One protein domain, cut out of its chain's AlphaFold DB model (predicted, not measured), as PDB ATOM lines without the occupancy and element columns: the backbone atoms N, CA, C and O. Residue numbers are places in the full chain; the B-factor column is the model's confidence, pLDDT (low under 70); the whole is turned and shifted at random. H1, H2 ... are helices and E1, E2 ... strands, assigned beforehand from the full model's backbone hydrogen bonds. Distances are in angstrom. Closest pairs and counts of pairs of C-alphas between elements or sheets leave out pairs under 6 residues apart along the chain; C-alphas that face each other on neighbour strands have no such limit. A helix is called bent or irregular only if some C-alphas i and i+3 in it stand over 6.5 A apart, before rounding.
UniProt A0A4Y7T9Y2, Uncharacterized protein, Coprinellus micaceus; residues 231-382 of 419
ATOM      1  N   THR A 231     157.407  20.552  75.832       95.38
ATOM      2  CA  THR A 231     155.976  20.343  76.051       95.38
ATOM      3  C   THR A 231     155.653  20.579  77.514       95.38
ATOM      4  O   THR A 231     156.113  19.832  78.361       95.38
ATOM      5  N   ILE A 232     154.819  21.568  77.828       95.88
ATOM      6  CA  ILE A 232     154.296  21.779  79.180       95.88
ATOM      7  C   ILE A 232     152.824  21.372  79.210       95.88
ATOM      8  O   ILE A 232     151.986  21.921  78.496       95.88
ATOM      9  N   THR A 233     152.485  20.414  80.059       94.81
ATOM     10  CA  THR A 233     151.107  20.080  80.408       94.81
ATOM     11  C   THR A 233     150.711  20.914  81.618       94.81
ATOM     12  O   THR A 233     151.250  20.723  82.704       94.81
ATOM     13  N   ASP A 234     149.778  21.850  81.452       93.81
ATOM     14  CA  ASP A 234     149.298  22.662  82.567       93.81
ATOM     15  C   ASP A 234     148.548  21.812  83.610       93.81
ATOM     16  O   ASP A 234     148.157  20.665  83.362       93.81
ATOM     17  N   ALA A 235     148.284  22.390  84.784       89.69
ATOM     18  CA  ALA A 235     147.587  21.663  85.841       89.69
ATOM     19  C   ALA A 235     146.147  21.275  85.473       89.69
ATOM     20  O   ALA A 235     145.575  20.394  86.103       89.69
ATOM     21  N   LEU A 236     145.542  21.901  84.461       84.88
ATOM     22  CA  LEU A 236     144.227  21.541  83.933       84.88
ATOM     23  C   LEU A 236     144.319  20.492  82.820       84.88
ATOM     24  O   LEU A 236     143.294  20.130  82.248       84.88
ATOM     25  N   GLY A 237     145.511  19.981  82.515       85.25
ATOM     26  CA  GLY A 237     145.759  18.965  81.508       85.25
ATOM     27  C   GLY A 237     145.787  19.481  80.068       85.25
ATOM     28  O   GLY A 237     145.644  18.650  79.161       85.25
ATOM     29  N   VAL A 238     145.911  20.791  79.845       88.81
ATOM     30  CA  VAL A 238     146.131  21.410  78.528       88.81
ATOM     31  C   VAL A 238     147.619  21.337  78.199       88.81
ATOM     32  O   VAL A 238     148.445  21.803  78.976       88.81
ATOM     33  N   LYS A 239     147.960  20.753  77.047       92.31
ATOM     34  CA  LYS A 239     149.342  20.707  76.558       92.31
ATOM     35  C   LYS A 239     149.646  21.965  75.745       92.31
ATOM     36  O   LYS A 239     148.849  22.341  74.887       92.31
ATOM     37  N   MET A 240     150.789  22.585  76.002       94.06
ATOM     38  CA  MET A 240     151.377  23.635  75.175       94.06
ATOM     39  C   MET A 240     152.788  23.214  74.780       94.06
ATOM     40  O   MET A 240     153.519  22.679  75.610       94.06
ATOM     41  N   VAL A 241     153.157  23.429  73.521       93.88
ATOM     42  CA  VAL A 241     154.511  23.169  73.023       93.88
ATOM     43  C   VAL A 241     155.162  24.510  72.757       93.88
ATOM     44  O   VAL A 241     154.582  25.361  72.079       93.88
ATOM     45  N   LEU A 242     156.331  24.722  73.348       92.94
ATOM     46  CA  LEU A 242     156.997  26.012  73.358       92.94
ATOM     47  C   LEU A 242     158.439  25.869  72.887       92.94
ATOM     48  O   LEU A 242     159.120  24.919  73.276       92.94
ATOM     49  N   PRO A 243     158.938  26.817  72.086       92.00
ATOM     50  CA  PRO A 243     160.346  26.832  71.745       92.00
ATOM     51  C   PRO A 243     161.209  27.075  72.985       92.00
ATOM     52  O   PRO A 243     160.897  27.980  73.771       92.00
ATOM     53  N   PRO A 244     162.362  26.392  73.096       91.94
ATOM     54  CA  PRO A 244     163.360  26.693  74.121       91.94
ATOM     55  C   PRO A 244     163.788  28.168  74.112       91.94
ATOM     56  O   PRO A 244     164.077  28.748  75.155       91.94
ATOM     57  N   SER A 245     163.749  28.826  72.945       90.19
ATOM     58  CA  SER A 245     164.120  30.237  72.800       90.19
ATOM     59  C   SER A 245     163.220  31.217  73.562       90.19
ATOM     60  O   SER A 245     163.686  32.314  73.862       90.19
ATOM     61  N   ILE A 246     161.968  30.847  73.864       91.06
ATOM     62  CA  ILE A 246     161.032  31.662  74.662       91.06
ATOM     63  C   ILE A 246     161.199  31.392  76.161       91.06
ATOM     64  O   ILE A 246     160.832  32.236  76.970       91.06
ATOM     65  N   MET A 247     161.754  30.238  76.534       92.44
ATOM     66  CA  MET A 247     161.881  29.810  77.925       92.44
ATOM     67  C   MET A 247     163.341  29.649  78.341       92.44
ATOM     68  O   MET A 247     163.701  28.669  78.985       92.44
ATOM     69  N   ARG A 248     164.196  30.605  77.962       92.44
ATOM     70  CA  ARG A 248     165.639  30.539  78.244       92.44
ATOM     71  C   ARG A 248     165.928  30.531  79.739       92.44
ATOM     72  O   ARG A 248     166.894  29.922  80.175       92.44
ATOM     73  N   GLN A 249     165.108  31.215  80.524       95.06
ATOM     74  CA  GLN A 249     165.235  31.277  81.970       95.06
ATOM     75  C   GLN A 249     164.038  30.605  82.635       95.06
ATOM     76  O   GLN A 249     162.897  30.739  82.201       95.06
ATOM     77  N   PHE A 250     164.277  29.965  83.779       92.75
ATOM     78  CA  PHE A 250     163.198  29.389  84.585       92.75
ATOM     79  C   PHE A 250     162.142  30.434  85.010       92.75
ATOM     80  O   PHE A 250     160.976  30.105  85.218       92.75
ATOM     81  N   SER A 251     162.525  31.713  85.120       94.75
ATOM     82  CA  SER A 251     161.594  32.822  85.366       94.75
ATOM     83  C   SER A 251     160.589  33.031  84.234       94.75
ATOM     84  O   SER A 251     159.442  33.361  84.525       94.75
ATOM     85  N   ASP A 252     160.973  32.772  82.982       95.31
ATOM     86  CA  ASP A 252     160.117  32.964  81.805       95.31
ATOM     87  C   ASP A 252     158.892  32.045  81.863       95.31
ATOM     88  O   ASP A 252     157.794  32.402  81.432       95.31
ATOM     89  N   VAL A 253     159.057  30.872  82.483       95.00
ATOM     90  CA  VAL A 253     157.966  29.926  82.712       95.00
ATOM     91  C   VAL A 253     156.886  30.546  83.594       95.00
ATOM     92  O   VAL A 253     155.700  30.324  83.370       95.00
ATOM     93  N   HIS A 254     157.263  31.353  84.586       95.75
ATOM     94  CA  HIS A 254     156.285  32.024  85.431       95.75
ATOM     95  C   HIS A 254     155.482  33.076  84.667       95.75
ATOM     96  O   HIS A 254     154.256  33.099  84.772       95.75
ATOM     97  N   ASP A 255     156.147  33.893  83.855       96.50
ATOM     98  CA  ASP A 255     155.491  34.937  83.064       96.50
ATOM     99  C   ASP A 255     154.563  34.342  82.000       96.50
ATOM    100  O   ASP A 255     153.460  34.842  81.753       96.50
ATOM    101  N   LEU A 256     154.972  33.219  81.413       95.94
ATOM    102  CA  LEU A 256     154.134  32.394  80.558       95.94
ATOM    103  C   LEU A 256     152.897  31.884  81.309       95.94
ATOM    104  O   LEU A 256     151.782  32.024  80.802       95.94
ATOM    105  N   MET A 257     153.062  31.320  82.511       96.69
ATOM    106  CA  MET A 257     151.931  30.823  83.300       96.69
ATOM    107  C   MET A 257     150.980  31.956  83.698       96.69
ATOM    108  O   MET A 257     149.768  31.757  83.640       96.69
ATOM    109  N   LEU A 258     151.486  33.147  84.041       96.62
ATOM    110  CA  LEU A 258     150.656  34.325  84.324       96.62
ATOM    111  C   LEU A 258     149.766  34.678  83.127       96.62
ATOM    112  O   LEU A 258     148.561  34.869  83.286       96.62
ATOM    113  N   LYS A 259     150.333  34.703  81.916       96.19
ATOM    114  CA  LYS A 259     149.573  34.959  80.683       96.19
ATOM    115  C   LYS A 259     148.578  33.838  80.383       96.19
ATOM    116  O   LYS A 259     147.433  34.118  80.037       96.19
ATOM    117  N   HIS A 260     148.991  32.579  80.532       95.06
ATOM    118  CA  HIS A 260     148.159  31.413  80.217       95.06
ATOM    119  C   HIS A 260     146.977  31.246  81.177       95.06
ATOM    120  O   HIS A 260     145.904  30.826  80.744       95.06
ATOM    121  N   PHE A 261     147.145  31.589  82.458       93.94
ATOM    122  CA  PHE A 261     146.103  31.458  83.480       93.94
ATOM    123  C   PHE A 261     145.272  32.723  83.723       93.94
ATOM    124  O   PHE A 261     144.333  32.654  84.513       93.94
ATOM    125  N   ASN A 262     145.541  33.836  83.039       94.75
ATOM    126  CA  ASN A 262     144.745  35.060  83.164       94.75
ATOM    127  C   ASN A 262     143.258  34.802  82.835       94.75
ATOM    128  O   ASN A 262     142.921  34.326  81.744       94.75
ATOM    129  N   GLY A 263     142.366  35.064  83.795       88.38
ATOM    130  CA  GLY A 263     140.932  34.803  83.694       88.38
ATOM    131  C   GLY A 263     140.550  33.318  83.746       88.38
ATOM    132  O   GLY A 263     139.406  32.970  83.434       88.38
ATOM    133  N   ARG A 264     141.479  32.420  84.106       87.56
ATOM    134  CA  ARG A 264     141.260  30.965  84.169       87.56
ATOM    135  C   ARG A 264     141.295  30.431  85.598       87.56
ATOM    136  O   ARG A 264     141.806  31.028  86.541       87.56
ATOM    137  N   LEU A 265     140.744  29.231  85.761       84.62
ATOM    138  CA  LEU A 265     140.733  28.529  87.039       84.62
ATOM    139  C   LEU A 265     142.171  28.221  87.492       84.62
ATOM    140  O   LEU A 265     142.894  27.487  86.826       84.62
ATOM    141  N   GLY A 266     142.555  28.775  88.644       87.06
ATOM    142  CA  GLY A 266     143.902  28.651  89.208       87.06
ATOM    143  C   GLY A 266     144.786  29.894  89.052       87.06
ATOM    144  O   GLY A 266     145.884  29.890  89.597       87.06
ATOM    145  N   GLU A 267     144.300  30.970  88.424       91.62
ATOM    146  CA  GLU A 267     145.003  32.260  88.315       91.62
ATOM    147  C   GLU A 267     145.596  32.740  89.649       91.62
ATOM    148  O   GLU A 267     146.795  32.974  89.739       91.62
ATOM    149  N   GLU A 268     144.791  32.781  90.718       89.12
ATOM    150  CA  GLU A 268     145.226  33.198  92.064       89.12
ATOM    151  C   GLU A 268     146.446  32.400  92.564       89.12
ATOM    152  O   GLU A 268     147.335  32.926  93.239       89.12
ATOM    153  N   ARG A 269     146.511  31.105  92.226       90.69
ATOM    154  CA  ARG A 269     147.636  30.241  92.599       90.69
ATOM    155  C   ARG A 269     148.869  30.563  91.779       90.69
ATOM    156  O   ARG A 269     149.953  30.606  92.352       90.69
ATOM    157  N   VAL A 270     148.706  30.804  90.483       94.56
ATOM    158  CA  VAL A 270     149.813  31.198  89.612       94.56
ATOM    159  C   VAL A 270     150.371  32.545  90.045       94.56
ATOM    160  O   VAL A 270     151.565  32.610  90.300       94.56
ATOM    161  N   VAL A 271     149.528  33.560  90.263       95.25
ATOM    162  CA  VAL A 271     149.930  34.881  90.784       95.25
ATOM    163  C   VAL A 271     150.708  34.748  92.093       95.25
ATOM    164  O   VAL A 271     151.753  35.364  92.268       95.25
ATOM    165  N   GLY A 272     150.250  33.880  92.997       93.56
ATOM    166  CA  GLY A 272     150.937  33.608  94.258       93.56
ATOM    167  C   GLY A 272     152.159  32.685  94.167       93.56
ATOM    168  O   GLY A 272     152.666  32.310  95.222       93.56
ATOM    169  N   ARG A 273     152.593  32.255  92.971       94.25
ATOM    170  CA  ARG A 273     153.649  31.235  92.759       94.25
ATOM    171  C   ARG A 273     153.398  29.920  93.516       94.25
ATOM    172  O   ARG A 273     154.320  29.217  93.907       94.25
ATOM    173  N   LYS A 274     152.127  29.566  93.724       92.56
ATOM    174  CA  LYS A 274     151.670  28.367  94.452       92.56
ATOM    175  C   LYS A 274     151.423  27.198  93.500       92.56
ATOM    176  O   LYS A 274     150.333  26.619  93.494       92.56
ATOM    177  N   TYR A 275     152.426  26.884  92.693       94.06
ATOM    178  CA  TYR A 275     152.464  25.735  91.795       94.06
ATOM    179  C   TYR A 275     153.893  25.193  91.731       94.06
ATOM    180  O   TYR A 275     154.843  25.897  92.068       94.06
ATOM    181  N   CYS A 276     154.040  23.953  91.292       94.06
ATOM    182  CA  CYS A 276     155.327  23.358  90.958       94.06
ATOM    183  C   CYS A 276     155.296  22.820  89.527       94.06
ATOM    184  O   CYS A 276     154.226  22.630  88.947       94.06
ATOM    185  N   ILE A 277     156.476  22.619  88.952       95.19
ATOM    186  CA  ILE A 277     156.651  21.972  87.656       95.19
ATOM    187  C   ILE A 277     157.495  20.738  87.905       95.19
ATOM    188  O   ILE A 277     158.515  20.819  88.585       95.19
ATOM    189  N   VAL A 278     157.034  19.611  87.392       94.56
ATOM    190  CA  VAL A 278     157.724  18.332  87.453       94.56
ATOM    191  C   VAL A 278     157.970  17.824  86.040       94.56
ATOM    192  O   VAL A 278     157.287  18.235  85.103       94.56
ATOM    193  N   THR A 279     158.945  16.956  85.874       95.00
ATOM    194  CA  THR A 279     159.168  16.186  84.646       95.00
ATOM    195  C   THR A 279     158.032  15.180  84.417       95.00
ATOM    196  O   THR A 279     157.444  14.647  85.359       95.00
ATOM    197  N   GLU A 280     157.655  14.941  83.159       91.00
ATOM    198  CA  GLU A 280     156.578  14.007  82.785       91.00
ATOM    199  C   GLU A 280     157.015  12.550  82.983       91.00
ATOM    200  O   GLU A 280     156.168  11.720  83.304       91.00
ATOM    201  N   HIS A 281     158.311  12.253  82.823       89.00
ATOM    202  CA  HIS A 281     158.855  10.895  82.870       89.00
ATOM    203  C   HIS A 281     158.927  10.321  84.293       89.00
ATOM    204  O   HIS A 281     158.387   9.250  84.555       89.00
ATOM    205  N   ASP A 282     159.587  11.024  85.214       88.50
ATOM    206  CA  ASP A 282     159.880  10.542  86.571       88.50
ATOM    207  C   ASP A 282     159.238  11.393  87.679       88.50
ATOM    208  O   ASP A 282     159.346  11.046  88.852       88.50
ATOM    209  N   GLY A 283     158.558  12.490  87.328       87.81
ATOM    210  CA  GLY A 283     157.890  13.368  88.293       87.81
ATOM    211  C   GLY A 283     158.846  14.164  89.188       87.81
ATOM    212  O   GLY A 283     158.415  14.762  90.182       87.81
ATOM    213  N   THR A 284     160.128  14.223  88.833       92.25
ATOM    214  CA  THR A 284     161.146  15.001  89.535       92.25
ATOM    215  C   THR A 284     160.832  16.495  89.481       92.25
ATOM    216  O   THR A 284     160.452  17.052  88.451       92.25
ATOM    217  N   LEU A 285     160.996  17.178  90.619       94.06
ATOM    218  CA  LEU A 285     160.777  18.618  90.708       94.06
ATOM    219  C   LEU A 285     161.797  19.377  89.853       94.06
ATOM    220  O   LEU A 285     163.006  19.293  90.075       94.06
ATOM    221  N   VAL A 286     161.296  20.200  88.938       94.56
ATOM    222  CA  VAL A 286     162.129  21.070  88.116       94.56
ATOM    223  C   VAL A 286     162.645  22.233  88.955       94.56
ATOM    224  O   VAL A 286     161.877  23.061  89.450       94.56
ATOM    225  N   THR A 287     163.967  22.316  89.089       94.88
ATOM    226  CA  THR A 287     164.656  23.423  89.756       94.88
ATOM    227  C   THR A 287     165.417  24.275  88.746       94.88
ATOM    228  O   THR A 287     165.774  23.827  87.657       94.88
ATOM    229  N   ARG A 288     165.731  25.516  89.133       94.56
ATOM    230  CA  ARG A 288     166.504  26.449  88.297       94.56
ATOM    231  C   ARG A 288     167.863  25.885  87.857       94.56
ATOM    232  O   ARG A 288     168.334  26.237  86.788       94.56
ATOM    233  N   GLN A 289     168.479  25.032  88.675       95.56
ATOM    234  CA  GLN A 289     169.808  24.458  88.423       95.56
ATOM    235  C   GLN A 289     169.806  23.419  87.294       95.56
ATOM    236  O   GLN A 289     170.826  23.224  86.645       95.56
ATOM    237  N   HIS A 290     168.667  22.766  87.052       92.94
ATOM    238  CA  HIS A 290     168.529  21.722  86.035       92.94
ATOM    239  C   HIS A 290     167.814  22.213  84.773       92.94
ATOM    240  O   HIS A 290     167.553  21.419  83.874       92.94
ATOM    241  N   TRP A 291     167.490  23.507  84.700       94.19
ATOM    242  CA  TRP A 291     166.638  24.053  83.649       94.19
ATOM    243  C   TRP A 291     167.236  23.888  82.250       94.19
ATOM    244  O   TRP A 291     166.555  23.383  81.367       94.19
ATOM    245  N   ASP A 292     168.516  24.219  82.072       94.25
ATOM    246  CA  ASP A 292     169.176  24.121  80.762       94.25
ATOM    247  C   ASP A 292     169.177  22.674  80.242       94.25
ATOM    248  O   ASP A 292     168.822  22.420  79.096       94.25
ATOM    249  N   ARG A 293     169.434  21.702  81.130       94.25
ATOM    250  CA  ARG A 293     169.396  20.269  80.785       94.25
ATOM    251  C   ARG A 293     168.013  19.810  80.325       94.25
ATOM    252  O   ARG A 293     167.920  18.975  79.434       94.25
ATOM    253  N   ILE A 294     166.958  20.345  80.938       93.19
ATOM    254  CA  ILE A 294     165.562  20.038  80.594       93.19
ATOM    255  C   ILE A 294     165.184  20.648  79.241       93.19
ATOM    256  O   ILE A 294     164.461  20.031  78.460       93.19
ATOM    257  N   LEU A 295     165.657  21.865  78.953       91.69
ATOM    258  CA  LEU A 295     165.441  22.491  77.650       91.69
ATOM    259  C   LEU A 295     166.113  21.688  76.531       91.69
ATOM    260  O   LEU A 295     165.497  21.483  75.486       91.69
ATOM    261  N   ASP A 296     167.341  21.221  76.767       89.88
ATOM    262  CA  ASP A 296     168.133  20.471  75.788       89.88
ATOM    263  C   ASP A 296     167.586  19.058  75.544       89.88
ATOM    264  O   ASP A 296     167.645  18.556  74.422       89.88
ATOM    265  N   SER A 297     167.027  18.411  76.572       89.19
ATOM    266  CA  SER A 297     166.451  17.069  76.448       89.19
ATOM    267  C   SER A 297     165.104  17.047  75.721       89.19
ATOM    268  O   SER A 297     164.661  15.979  75.296       89.19
ATOM    269  N   GLY A 298     164.432  18.198  75.588       87.69
ATOM    270  CA  GLY A 298     163.067  18.273  75.060       87.69
ATOM    271  C   GLY A 298     162.046  17.551  75.945       87.69
ATOM    272  O   GLY A 298     160.977  17.155  75.475       87.69
ATOM    273  N   GLU A 299     162.377  17.342  77.220       90.00
ATOM    274  CA  GLU A 299     161.561  16.553  78.130       90.00
ATOM    275  C   GLU A 299     160.186  17.194  78.364       90.00
ATOM    276  O   GLU A 299     160.021  18.416  78.453       90.00
ATOM    277  N   GLY A 300     159.163  16.341  78.450       93.75
ATOM    278  CA  GLY A 300     157.819  16.767  78.809       93.75
ATOM    279  C   GLY A 300     157.788  17.273  80.246       93.75
ATOM    280  O   GLY A 300     158.350  16.664  81.148       93.75
ATOM    281  N   LEU A 301     157.098  18.381  80.476       95.94
ATOM    282  CA  LEU A 301     156.905  18.986  81.783       95.94
ATOM    283  C   LEU A 301     155.431  18.952  82.161       95.94
ATOM    284  O   LEU A 301     154.540  19.101  81.322       95.94
ATOM    285  N   VAL A 302     155.161  18.812  83.449       94.62
ATOM    286  CA  VAL A 302     153.821  18.821  84.022       94.62
ATOM    287  C   VAL A 302     153.763  19.849  85.137       94.62
ATOM    288  O   VAL A 302     154.524  19.819  86.099       94.62
ATOM    289  N   MET A 303     152.824  20.776  85.024       94.75
ATOM    290  CA  MET A 303     152.519  21.733  86.071       94.75
ATOM    291  C   MET A 303     151.538  21.116  87.069       94.75
ATOM    292  O   MET A 303     150.479  20.608  86.702       94.75
ATOM    293  N   CYS A 304     151.842  21.258  88.351       89.31
ATOM    294  CA  CYS A 304     151.029  20.775  89.455       89.31
ATOM    295  C   CYS A 304     150.609  21.954  90.341       89.31
ATOM    296  O   CYS A 304     151.430  22.763  90.770       89.31
ATOM    297  N   MET A 305     149.314  22.060  90.647       88.38
ATOM    298  CA  MET A 305     148.817  23.023  91.632       88.38
ATOM    299  C   MET A 305     147.532  22.551  92.306       88.38
ATOM    300  O   MET A 305     146.769  21.745  91.775       88.38
ATOM    301  N   ILE A 306     147.261  23.122  93.476       82.50
ATOM    302  CA  ILE A 306     146.023  22.885  94.215       82.50
ATOM    303  C   ILE A 306     144.995  23.938  93.815       82.50
ATOM    304  O   ILE A 306     145.097  25.099  94.226       82.50
ATOM    305  N   VAL A 307     143.945  23.539  93.100       72.12
ATOM    306  CA  VAL A 307     142.883  24.478  92.736       72.12
ATOM    307  C   VAL A 307     141.781  24.478  93.791       72.12
ATOM    308  O   VAL A 307     141.072  23.493  94.004       72.12
ATOM    309  N   LYS A 308     141.613  25.628  94.449       70.25
ATOM    310  CA  LYS A 308     140.474  25.887  95.331       70.25
ATOM    311  C   LYS A 308     139.263  26.197  94.461       70.25
ATOM    312  O   LYS A 308     139.309  27.127  93.660       70.25
ATOM    313  N   LYS A 309     138.179  25.439  94.615       64.88
ATOM    314  CA  LYS A 309     136.896  25.770  93.987       64.88
ATOM    315  C   LYS A 309     135.933  26.211  95.093       64.88
ATOM    316  O   LYS A 309     135.753  25.442  96.040       64.88
ATOM    317  N   PRO A 310     135.355  27.425  95.024       56.22
ATOM    318  CA  PRO A 310     134.464  27.909  96.068       56.22
ATOM    319  C   PRO A 310     133.265  26.972  96.197       56.22
ATOM    320  O   PRO A 310     132.607  26.627  95.211       56.22
ATOM    321  N   TRP A 311     133.019  26.527  97.425       50.00
ATOM    322  CA  TRP A 311     131.928  25.625  97.749       50.00
ATOM    323  C   TRP A 311     130.617  26.414  97.711       50.00
ATOM    324  O   TRP A 311     130.316  27.197  98.611       50.00
ATOM    325  N   MET A 312     129.839  26.269  96.638       52.19
ATOM    326  CA  MET A 312     128.488  26.824  96.603       52.19
ATOM    327  C   MET A 312     127.575  25.939  97.458       52.19
ATOM    328  O   MET A 312     127.450  24.741  97.213       52.19
ATOM    329  N   ARG A 313     126.927  26.534  98.466       49.50
ATOM    330  CA  ARG A 313     126.101  25.836  99.474       49.50
ATOM    331  C   ARG A 313     124.953  24.995  98.903       49.50
ATOM    332  O   ARG A 313     124.459  24.109  99.582       49.50
ATOM    333  N   THR A 314     124.538  25.252  97.669       51.41
ATOM    334  CA  THR A 314     123.445  24.552  96.974       51.41
ATOM    335  C   THR A 314     123.880  23.290  96.223       51.41
ATOM    336  O   THR A 314     123.100  22.716  95.467       51.41
ATOM    337  N   TRP A 315     125.133  22.863  96.361       57.09
ATOM    338  CA  TRP A 315     125.696  21.839  95.490       57.09
ATOM    339  C   TRP A 315     125.488  20.429  96.064       57.09
ATOM    340  O   TRP A 315     126.225  19.969  96.933       57.09
ATOM    341  N   ASN A 316     124.463  19.747  95.538       56.84
ATOM    342  CA  ASN A 316     124.173  18.329  95.764       56.84
ATOM    343  C   ASN A 316     125.404  17.429  95.512       56.84
ATOM    344  O   ASN A 316     126.297  17.761  94.727       56.84
ATOM    345  N   LYS A 317     125.402  16.239  96.133       58.56
ATOM    346  CA  LYS A 317     126.427  15.168  96.081       58.56
ATOM    347  C   LYS A 317     127.015  14.885  94.676       58.56
ATOM    348  O   LYS A 317     128.158  14.461  94.573       58.56
ATOM    349  N   ALA A 318     126.291  15.209  93.603       58.94
ATOM    350  CA  ALA A 318     126.706  15.069  92.202       58.94
ATOM    351  C   ALA A 318     127.952  15.889  91.781       58.94
ATOM    352  O   ALA A 318     128.543  15.628  90.732       58.94
ATOM    353  N   VAL A 319     128.385  16.888  92.557       61.94
ATOM    354  CA  VAL A 319     129.517  17.747  92.144       61.94
ATOM    355  C   VAL A 319     130.880  17.116  92.406       61.94
ATOM    356  O   VAL A 319     131.846  17.391  91.678       61.94
ATOM    357  N   TRP A 320     130.990  16.292  93.444       63.44
ATOM    358  CA  TRP A 320     132.244  15.609  93.775       63.44
ATOM    359  C   TRP A 320     132.758  14.838  92.543       63.44
ATOM    360  O   TRP A 320     133.935  14.932  92.186       63.44
ATOM    361  N   ASP A 321     131.808  14.333  91.758       69.50
ATOM    362  CA  ASP A 321     131.963  13.602  90.505       69.50
ATOM    363  C   ASP A 321     132.044  14.480  89.240       69.50
ATOM    364  O   ASP A 321     132.034  13.986  88.112       69.50
ATOM    365  N   THR A 322     132.123  15.805  89.371       75.81
ATOM    366  CA  THR A 322     132.227  16.704  88.211       75.81
ATOM    367  C   THR A 322     133.675  16.949  87.835       75.81
ATOM    368  O   THR A 322     134.414  17.569  88.588       75.81
ATOM    369  N   CYS A 323     134.100  16.529  86.652       79.06
ATOM    370  CA  CYS A 323     135.463  16.779  86.195       79.06
ATOM    371  C   CYS A 323     135.851  18.272  86.276       79.06
ATOM    372  O   CYS A 323     135.100  19.118  85.779       79.06
ATOM    373  N   PRO A 324     137.014  18.614  86.866       71.88
ATOM    374  CA  PRO A 324     137.461  20.001  86.975       71.88
ATOM    375  C   PRO A 324     137.742  20.638  85.610       71.88
ATOM    376  O   PRO A 324     137.555  21.840  85.466       71.88
ATOM    377  N   GLN A 325     138.122  19.835  84.613       73.31
ATOM    378  CA  GLN A 325     138.476  20.317  83.282       73.31
ATOM    379  C   GLN A 325     137.247  20.591  82.407       73.31
ATOM    380  O   GLN A 325     137.100  21.683  81.873       73.31
ATOM    381  N   CYS A 326     136.334  19.624  82.258       77.31
ATOM    382  CA  CYS A 326     135.189  19.793  81.355       77.31
ATOM    383  C   CYS A 326     133.921  20.329  82.038       77.31
ATOM    384  O   CYS A 326     132.949  20.646  81.350       77.31
ATOM    385  N   GLY A 327     133.891  20.388  83.378       70.88
ATOM    386  CA  GLY A 327     132.782  20.927  84.175       70.88
ATOM    387  C   GLY A 327     131.437  20.207  84.010       70.88
ATOM    388  O   GLY A 327     130.450  20.615  84.613       70.88
ATOM    389  N   LYS A 328     131.377  19.160  83.182       67.00
ATOM    390  CA  LYS A 328     130.157  18.467  82.769       67.00
ATOM    391  C   LYS A 328     130.431  16.976  82.696       67.00
ATOM    392  O   LYS A 328     131.066  16.507  81.753       67.00
ATOM    393  N   THR A 329     129.886  16.225  83.636       59.84
ATOM    394  CA  THR A 329     129.918  14.763  83.610       59.84
ATOM    395  C   THR A 329     128.493  14.230  83.573       59.84
ATOM    396  O   THR A 329     128.042  13.571  84.496       59.84
ATOM    397  N   ARG A 330     127.775  14.466  82.462       63.56
ATOM    398  CA  ARG A 330     126.549  13.684  82.186       63.56
ATOM    399  C   ARG A 330     126.853  12.181  82.159       63.56
ATOM    400  O   ARG A 330     126.041  11.386  82.593       63.56
ATOM    401  N   LEU A 331     128.058  11.830  81.699       75.50
ATOM    402  CA  LEU A 331     128.593  10.468  81.697       75.50
ATOM    403  C   LEU A 331     129.194  10.046  83.053       75.50
ATOM    404  O   LEU A 331     129.659   8.923  83.187       75.50
ATOM    405  N   GLY A 332     129.227  10.934  84.050       81.56
ATOM    406  CA  GLY A 332     129.832  10.664  85.353       81.56
ATOM    407  C   GLY A 332     131.364  10.576  85.350       81.56
ATOM    408  O   GLY A 332     132.060  10.949  84.396       81.56
ATOM    409  N   VAL A 333     131.881  10.093  86.474       86.62
ATOM    410  CA  VAL A 333     133.279   9.692  86.686       86.62
ATOM    411  C   VAL A 333     133.301   8.235  87.119       86.62
ATOM    412  O   VAL A 333     132.288   7.708  87.575       86.62
ATOM    413  N   PHE A 334     134.439   7.574  86.975       88.62
ATOM    414  CA  PHE A 334     134.671   6.264  87.578       88.62
ATOM    415  C   PHE A 334     135.923   6.307  88.447       88.62
ATOM    416  O   PHE A 334     136.752   7.200  88.289       88.62
ATOM    417  N   LYS A 335     136.037   5.371  89.388       88.38
ATOM    418  CA  LYS A 335     137.225   5.240  90.232       88.38
ATOM    419  C   LYS A 335     138.237   4.314  89.550       88.38
ATOM    420  O   LYS A 335     137.840   3.259  89.073       88.38
ATOM    421  N   SER A 336     139.506   4.710  89.512       86.19
ATOM    422  CA  SER A 336     140.645   3.909  89.031       86.19
ATOM    423  C   SER A 336     141.830   4.209  89.931       86.19
ATOM    424  O   SER A 336     142.207   5.373  90.037       86.19
ATOM    425  N   ASP A 337     142.396   3.198  90.587       83.19
ATOM    426  CA  ASP A 337     143.643   3.334  91.359       83.19
ATOM    427  C   ASP A 337     143.583   4.429  92.447       83.19
ATOM    428  O   ASP A 337     144.522   5.191  92.640       83.19
ATOM    429  N   GLY A 338     142.430   4.593  93.109       79.44
ATOM    430  CA  GLY A 338     142.217   5.666  94.097       79.44
ATOM    431  C   GLY A 338     141.899   7.053  93.508       79.44
ATOM    432  O   GLY A 338     141.580   7.978  94.255       79.44
ATOM    433  N   TRP A 339     141.885   7.200  92.182       81.00
ATOM    434  CA  TRP A 339     141.576   8.442  91.467       81.00
ATOM    435  C   TRP A 339     140.164   8.459  90.890       81.00
ATOM    436  O   TRP A 339     139.606   7.420  90.546       81.00
ATOM    437  N   LEU A 340     139.594   9.655  90.707       84.62
ATOM    438  CA  LEU A 340     138.400   9.849  89.883       84.62
ATOM    439  C   LEU A 340     138.822  10.124  88.442       84.62
ATOM    440  O   LEU A 340     139.602  11.033  88.178       84.62
ATOM    441  N   VAL A 341     138.273   9.379  87.492       85.25
ATOM    442  CA  VAL A 341     138.544   9.537  86.064       85.25
ATOM    443  C   VAL A 341     137.293  10.050  85.368       85.25
ATOM    444  O   VAL A 341     136.213   9.462  85.450       85.25
ATOM    445  N   CYS A 342     137.416  11.179  84.673       86.44
ATOM    446  CA  CYS A 342     136.317  11.728  83.890       86.44
ATOM    447  C   CYS A 342     136.046  10.880  82.647       86.44
ATOM    448  O   CYS A 342     136.895  10.824  81.762       86.44
ATOM    449  N   ARG A 343     134.825  10.350  82.496       87.75
ATOM    450  CA  ARG A 343     134.443   9.582  81.296       87.75
ATOM    451  C   ARG A 343     134.445  10.388  79.996       87.75
ATOM    452  O   ARG A 343     134.497   9.809  78.923       87.75
ATOM    453  N   ARG A 344     134.369  11.720  80.074       84.50
ATOM    454  CA  ARG A 344     134.309  12.591  78.891       84.50
ATOM    455  C   ARG A 344     135.682  12.946  78.330       84.50
ATOM    456  O   ARG A 344     135.854  12.950  77.122       84.50
ATOM    457  N   CYS A 345     136.623  13.323  79.193       80.62
ATOM    458  CA  CYS A 345     137.947  13.786  78.763       80.62
ATOM    459  C   CYS A 345     139.083  12.840  79.167       80.62
ATOM    460  O   CYS A 345     140.239  13.142  78.893       80.62
ATOM    461  N   ASN A 346     138.763  11.720  79.824       82.25
ATOM    462  CA  ASN A 346     139.698  10.710  80.321       82.25
ATOM    463  C   ASN A 346     140.805  11.280  81.225       82.25
ATOM    464  O   ASN A 346     141.979  10.918  81.145       82.25
ATOM    465  N   LYS A 347     140.436  12.255  82.062       78.94
ATOM    466  CA  LYS A 347     141.370  12.957  82.952       78.94
ATOM    467  C   LYS A 347     141.147  12.497  84.379       78.94
ATOM    468  O   LYS A 347     140.001  12.488  84.840       78.94
ATOM    469  N   ARG A 348     142.243  12.110  85.029       78.44
ATOM    470  CA  ARG A 348     142.289  11.726  86.437       78.44
ATOM    471  C   ARG A 348     142.218  12.992  87.299       78.44
ATOM    472  O   ARG A 348     142.645  14.060  86.874       78.44
ATOM    473  N   PHE A 349     141.591  12.918  88.461       78.12
ATOM    474  CA  PHE A 349     141.571  13.985  89.454       78.12
ATOM    475  C   PHE A 349     141.227  13.407  90.824       78.12
ATOM    476  O   PHE A 349     140.520  12.407  90.942       78.12
ATOM    477  N   GLY A 350     141.751  14.037  91.866       74.38
ATOM    478  CA  GLY A 350     141.501  13.656  93.247       74.38
ATOM    479  C   GLY A 350     140.547  14.648  93.890       74.38
ATOM    480  O   GLY A 350     140.527  15.838  93.550       74.38
ATOM    481  N   THR A 351     139.757  14.180  94.850       66.88
ATOM    482  CA  THR A 351     139.046  15.094  95.742       66.88
ATOM    483  C   THR A 351     139.585  14.896  97.143       66.88
ATOM    484  O   THR A 351     139.430  13.824  97.718       66.88
ATOM    485  N   LEU A 352     140.253  15.917  97.674       65.31
ATOM    486  CA  LEU A 352     140.734  15.912  99.048       65.31
ATOM    487  C   LEU A 352     139.592  16.408  99.925       65.31
ATOM    488  O   LEU A 352     139.292  17.603  99.973       65.31
ATOM    489  N   THR A 353     138.926  15.490 100.615       57.06
ATOM    490  CA  THR A 353     138.005  15.844 101.694       57.06
ATOM    491  C   THR A 353     138.853  16.376 102.848       57.06
ATOM    492  O   THR A 353     139.562  15.623 103.510       57.06
ATOM    493  N   MET A 354     138.840  17.697 103.041       46.00
ATOM    494  CA  MET A 354     139.580  18.358 104.114       46.00
ATOM    495  C   MET A 354     139.163  17.805 105.480       46.00
ATOM    496  O   MET A 354     138.130  18.187 106.023       46.00
ATOM    497  N   ARG A 355     140.009  16.961 106.068       43.81
ATOM    498  CA  ARG A 355     140.221  16.988 107.519       43.81
ATOM    499  C   ARG A 355     141.679  17.212 107.929       43.81
ATOM    500  O   ARG A 355     141.880  17.633 109.055       43.81
ATOM    501  N   PHE A 356     142.670  17.047 107.039       42.59
ATOM    502  CA  PHE A 356     144.076  16.995 107.490       42.59
ATOM    503  C   PHE A 356     145.119  17.828 106.728       42.59
ATOM    504  O   PHE A 356     146.268  17.836 107.140       42.59
ATOM    505  N   TYR A 357     144.773  18.574 105.675       45.44
ATOM    506  CA  TYR A 357     145.779  19.350 104.926       45.44
ATOM    507  C   TYR A 357     145.420  20.834 104.853       45.44
ATOM    508  O   TYR A 357     144.930  21.337 103.844       45.44
ATOM    509  N   MET A 358     145.664  21.528 105.964       41.34
ATOM    510  CA  MET A 358     145.850  22.985 105.984       41.34
ATOM    511  C   MET A 358     147.324  23.382 105.833       41.34
ATOM    512  O   MET A 358     147.632  24.571 105.902       41.34
ATOM    513  N   ASP A 359     148.227  22.424 105.597       42.31
ATOM    514  CA  ASP A 359     149.653  22.724 105.559       42.31
ATOM    515  C   ASP A 359     150.163  23.112 104.164       42.31
ATOM    516  O   ASP A 359     149.680  22.651 103.129       42.31
ATOM    517  N   ARG A 360     151.098  24.060 104.150       45.28
ATOM    518  CA  ARG A 360     151.329  25.059 103.088       45.28
ATOM    519  C   ARG A 360     152.043  24.563 101.824       45.28
ATOM    520  O   ARG A 360     152.388  25.392 100.981       45.28
ATOM    521  N   ASN A 361     152.220  23.261 101.646       43.44
ATOM    522  CA  ASN A 361     153.042  22.717 100.567       43.44
ATOM    523  C   ASN A 361     152.188  22.160  99.412       43.44
ATOM    524  O   ASN A 361     151.094  21.636  99.645       43.44
ATOM    525  N   PRO A 362     152.636  22.285  98.146       48.12
ATOM    526  CA  PRO A 362     152.056  21.500  97.059       48.12
ATOM    527  C   PRO A 362     152.139  20.000  97.409       48.12
ATOM    528  O   PRO A 362     153.021  19.611  98.176       48.12
ATOM    529  N   PRO A 363     151.212  19.162  96.907       50.31
ATOM    530  CA  PRO A 363     151.196  17.742  97.245       50.31
ATOM    531  C   PRO A 363     152.548  17.098  96.915       50.31
ATOM    532  O   PRO A 363     153.102  17.343  95.842       50.31
ATOM    533  N   LEU A 364     153.063  16.303  97.858       47.72
ATOM    534  CA  LEU A 364     154.267  15.497  97.673       47.72
ATOM    535  C   LEU A 364     154.046  14.478  96.548       47.72
ATOM    536  O   LEU A 364     152.934  13.990  96.336       47.72
ATOM    537  N   HIS A 365     155.123  14.207  95.820       45.12
ATOM    538  CA  HIS A 365     155.186  13.250  94.724       45.12
ATOM    539  C   HIS A 365     154.850  11.822  95.197       45.12
ATOM    540  O   HIS A 365     155.345  11.390  96.236       45.12
ATOM    541  N   ASP A 366     154.044  11.095  94.418       48.12
ATOM    542  CA  ASP A 366     153.768   9.663  94.598       48.12
ATOM    543  C   ASP A 366     154.411   8.903  93.430       48.12
ATOM    544  O   ASP A 366     153.983   9.033  92.281       48.12
ATOM    545  N   SER A 367     155.467   8.144  93.728       37.22
ATOM    546  CA  SER A 367     156.296   7.437  92.746       37.22
ATOM    547  C   SER A 367     155.599   6.259  92.067       37.22
ATOM    548  O   SER A 367     156.144   5.711  91.113       37.22
ATOM    549  N   MET A 368     154.403   5.861  92.510       36.09
ATOM    550  CA  MET A 368     153.651   4.775  91.874       36.09
ATOM    551  C   MET A 368     152.826   5.220  90.656       36.09
ATOM    552  O   MET A 368     152.123   4.403  90.061       36.09
ATOM    553  N   ILE A 369     152.869   6.500  90.261       42.72
ATOM    554  CA  ILE A 369     151.946   7.049  89.260       42.72
ATOM    555  C   ILE A 369     152.703   7.635  88.063       42.72
ATOM    556  O   ILE A 369     152.953   8.832  87.991       42.72
ATOM    557  N   GLY A 370     152.992   6.792  87.066       31.69
ATOM    558  CA  GLY A 370     153.804   7.129  85.881       31.69
ATOM    559  C   GLY A 370     153.219   8.139  84.878       31.69
ATOM    560  O   GLY A 370     153.752   8.274  83.786       31.69
ATOM    561  N   CYS A 371     152.122   8.838  85.203       34.94
ATOM    562  CA  CYS A 371     151.486   9.832  84.328       34.94
ATOM    563  C   CYS A 371     150.825  10.948  85.166       34.94
ATOM    564  O   CYS A 371     149.642  10.855  85.515       34.94
ATOM    565  N   PHE A 372     151.549  12.024  85.483       42.94
ATOM    566  CA  PHE A 372     151.041  13.113  86.330       42.94
ATOM    567  C   PHE A 372     149.897  13.897  85.664       42.94
ATOM    568  O   PHE A 372     150.071  14.605  84.674       42.94
ATOM    569  N   ARG A 373     148.680  13.763  86.209       49.97
ATOM    570  CA  ARG A 373     147.470  14.514  85.807       49.97
ATOM    571  C   ARG A 373     146.551  14.754  87.006       49.97
ATOM    572  O   ARG A 373     145.372  14.422  86.945       49.97
ATOM    573  N   HIS A 374     147.061  15.261  88.124       54.56
ATOM    574  CA  HIS A 374     146.275  15.362  89.358       54.56
ATOM    575  C   HIS A 374     145.859  16.800  89.664       54.56
ATOM    576  O   HIS A 374     146.582  17.553  90.311       54.56
ATOM    577  N   VAL A 375     144.639  17.170  89.266       55.00
ATOM    578  CA  VAL A 375     143.948  18.296  89.909       55.00
ATOM    579  C   VAL A 375     143.366  17.789  91.215       55.00
ATOM    580  O   VAL A 375     142.480  16.932  91.214       55.00
ATOM    581  N   TRP A 376     143.819  18.352  92.325       53.97
ATOM    582  CA  TRP A 376     143.154  18.170  93.603       53.97
ATOM    583  C   TRP A 376     142.097  19.244  93.795       53.97
ATOM    584  O   TRP A 376     142.391  20.442  93.790       53.97
ATOM    585  N   LYS A 377     140.856  18.810  93.997       55.25
ATOM    586  CA  LYS A 377     139.797  19.690  94.484       55.25
ATOM    587  C   LYS A 377     139.866  19.746  96.003       55.25
ATOM    588  O   LYS A 377     139.697  18.717  96.657       55.25
ATOM    589  N   LEU A 378     140.040  20.950  96.539       49.66
ATOM    590  CA  LEU A 378     139.787  21.223  97.950       49.66
ATOM    591  C   LEU A 378     138.454  21.965  98.096       49.66
ATOM    592  O   LEU A 378     138.287  23.021  97.470       49.66
ATOM    593  N   PRO A 379     137.516  21.452  98.910       46.69
ATOM    594  CA  PRO A 379     136.359  22.226  99.317       46.69
ATOM    595  C   PRO A 379     136.848  23.364 100.214       46.69
ATOM    596  O   PRO A 379     137.501  23.132 101.228       46.69
ATOM    597  N   VAL A 380     136.551  24.603  99.832       44.28
ATOM    598  CA  VAL A 380     136.802  25.762 100.692       44.28
ATOM    599  C   VAL A 380     135.455  26.334 101.084       44.28
ATOM    600  O   VAL A 380     134.673  26.741 100.220       44.28
ATOM    601  N   GLN A 381     135.180  26.344 102.387       43.72
ATOM    602  CA  GLN A 381     134.020  27.025 102.938       43.72
ATOM    603  C   GLN A 381     134.244  28.529 102.749       43.72
ATOM    604  O   GLN A 381     135.052  29.141 103.440       43.72
ATOM    605  N   GLY A 382     133.596  29.106 101.737       38.81
ATOM    606  CA  GLY A 382     133.636  30.551 101.526       38.81
ATOM    607  C   GLY A 382     132.923  31.286 102.668       38.81
ATOM    608  O   GLY A 382     132.009  30.707 103.276       38.81
TER     609      GLY A 382
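What this domain is: This is residues 231 to 382 of the 419 residues of an uncharacterized protein of Coprinellus micaceus (UniProt A0A4Y7T9Y2). One long strand, E4, runs through the middle of an elongated, strongly twisted sheet with a group of strands at each end: E1 and E3 beside the first half of E4, with E2 next to E1, and the small meander E5 E6 E7, three strands each the antiparallel neighbour of the one before, joined through E8 to the later residues of E4; helix H3 is at the end where E4 begins, H1 reaches from near H3 to H2, and H2 is beside the middle of E4, near Met 305. The printed part has 152 residues with three named helices and eight named strands, under half of the residues being in them; along the chain E1 and E2 come first, then H1 and H2, then E3, then H3, and last E4 to E8; the class is mixed, helices and strands, and the sheet is branched, with parallel and antiparallel neighbour pairs. It is compact, with a radius of gyration of the C-alphas of 16.0 A, and spans 47 by 30 by 28 A.

Where its parts are: Find C-alpha 231 at (155.976, 20.343, 76.051), where E1, residues 231 to 233, begins; E2 follows at 239 to 242. H1, residues 250 to 261, runs 17.3 A, and H2 is 267 to 271. E3, 275 to 279, covers 13.7 A; H3, 288 to 297, covers 15.1 A and is irregular, C-alphas 289 and 292 being 7.7 A apart. E4, 301 to 310, runs 28.1 A from (156.905, 18.986, 81.783). Then come E5, 333 to 336, E6, 339 to 342, E7, 348 to 351, and E8, 375 to 380, which runs 14.9 A to (136.802, 25.762, 100.692).

How they stand to each other: Start at E4: E1, parallel, lies on one side of it, with N 233 and O 301 2.7 A apart, and E3, antiparallel, on the other side, with N 276 and O 304 2.9 A apart. E1 and E2 form a hairpin, N 232 and O 240 at 2.8 A. Beside residues 306 to 310 look for E8, parallel, with C-alphas 308 and 378 facing each other at 5.4 A but no N and O within hydrogen-bond range. E7 is parallel to E8, N 377 and O 350 at 3.0 A; E6 and E7 form a hairpin, N 349 and O 340 at 2.8 A, as do E5 and E6, N 339 and O 336 at 2.8 A. H1 only grazes the sheet, with residues 253 to 260, and touches H2, closest at C-alphas 261 and 267, 5.0 A. H2 is at the sheet's level, its height over the sheet 3.3 A, only just set by a local plane of 6 C-alphas. H3 is not on the sheet; it is close to H1 but not clearly touching, C-alphas 250 and 288 at 5.8 A, about perpendicular at 79 degrees. O i to N i+4 pairs within hydrogen-bond range are complete in H2, 7 of 8 in H1 and 4 of 6 in H3.

The domain as a whole: The C-alphas farthest apart, of Asp 296 and Thr 314, are 49.6 A apart. The printed part has no cut; the links E4 to E5 and E7 to E8 are long. The mean pLDDT of the printed part is 77.0, with residues 309 to 321, 328 to 330 and 351 to 382 under 70.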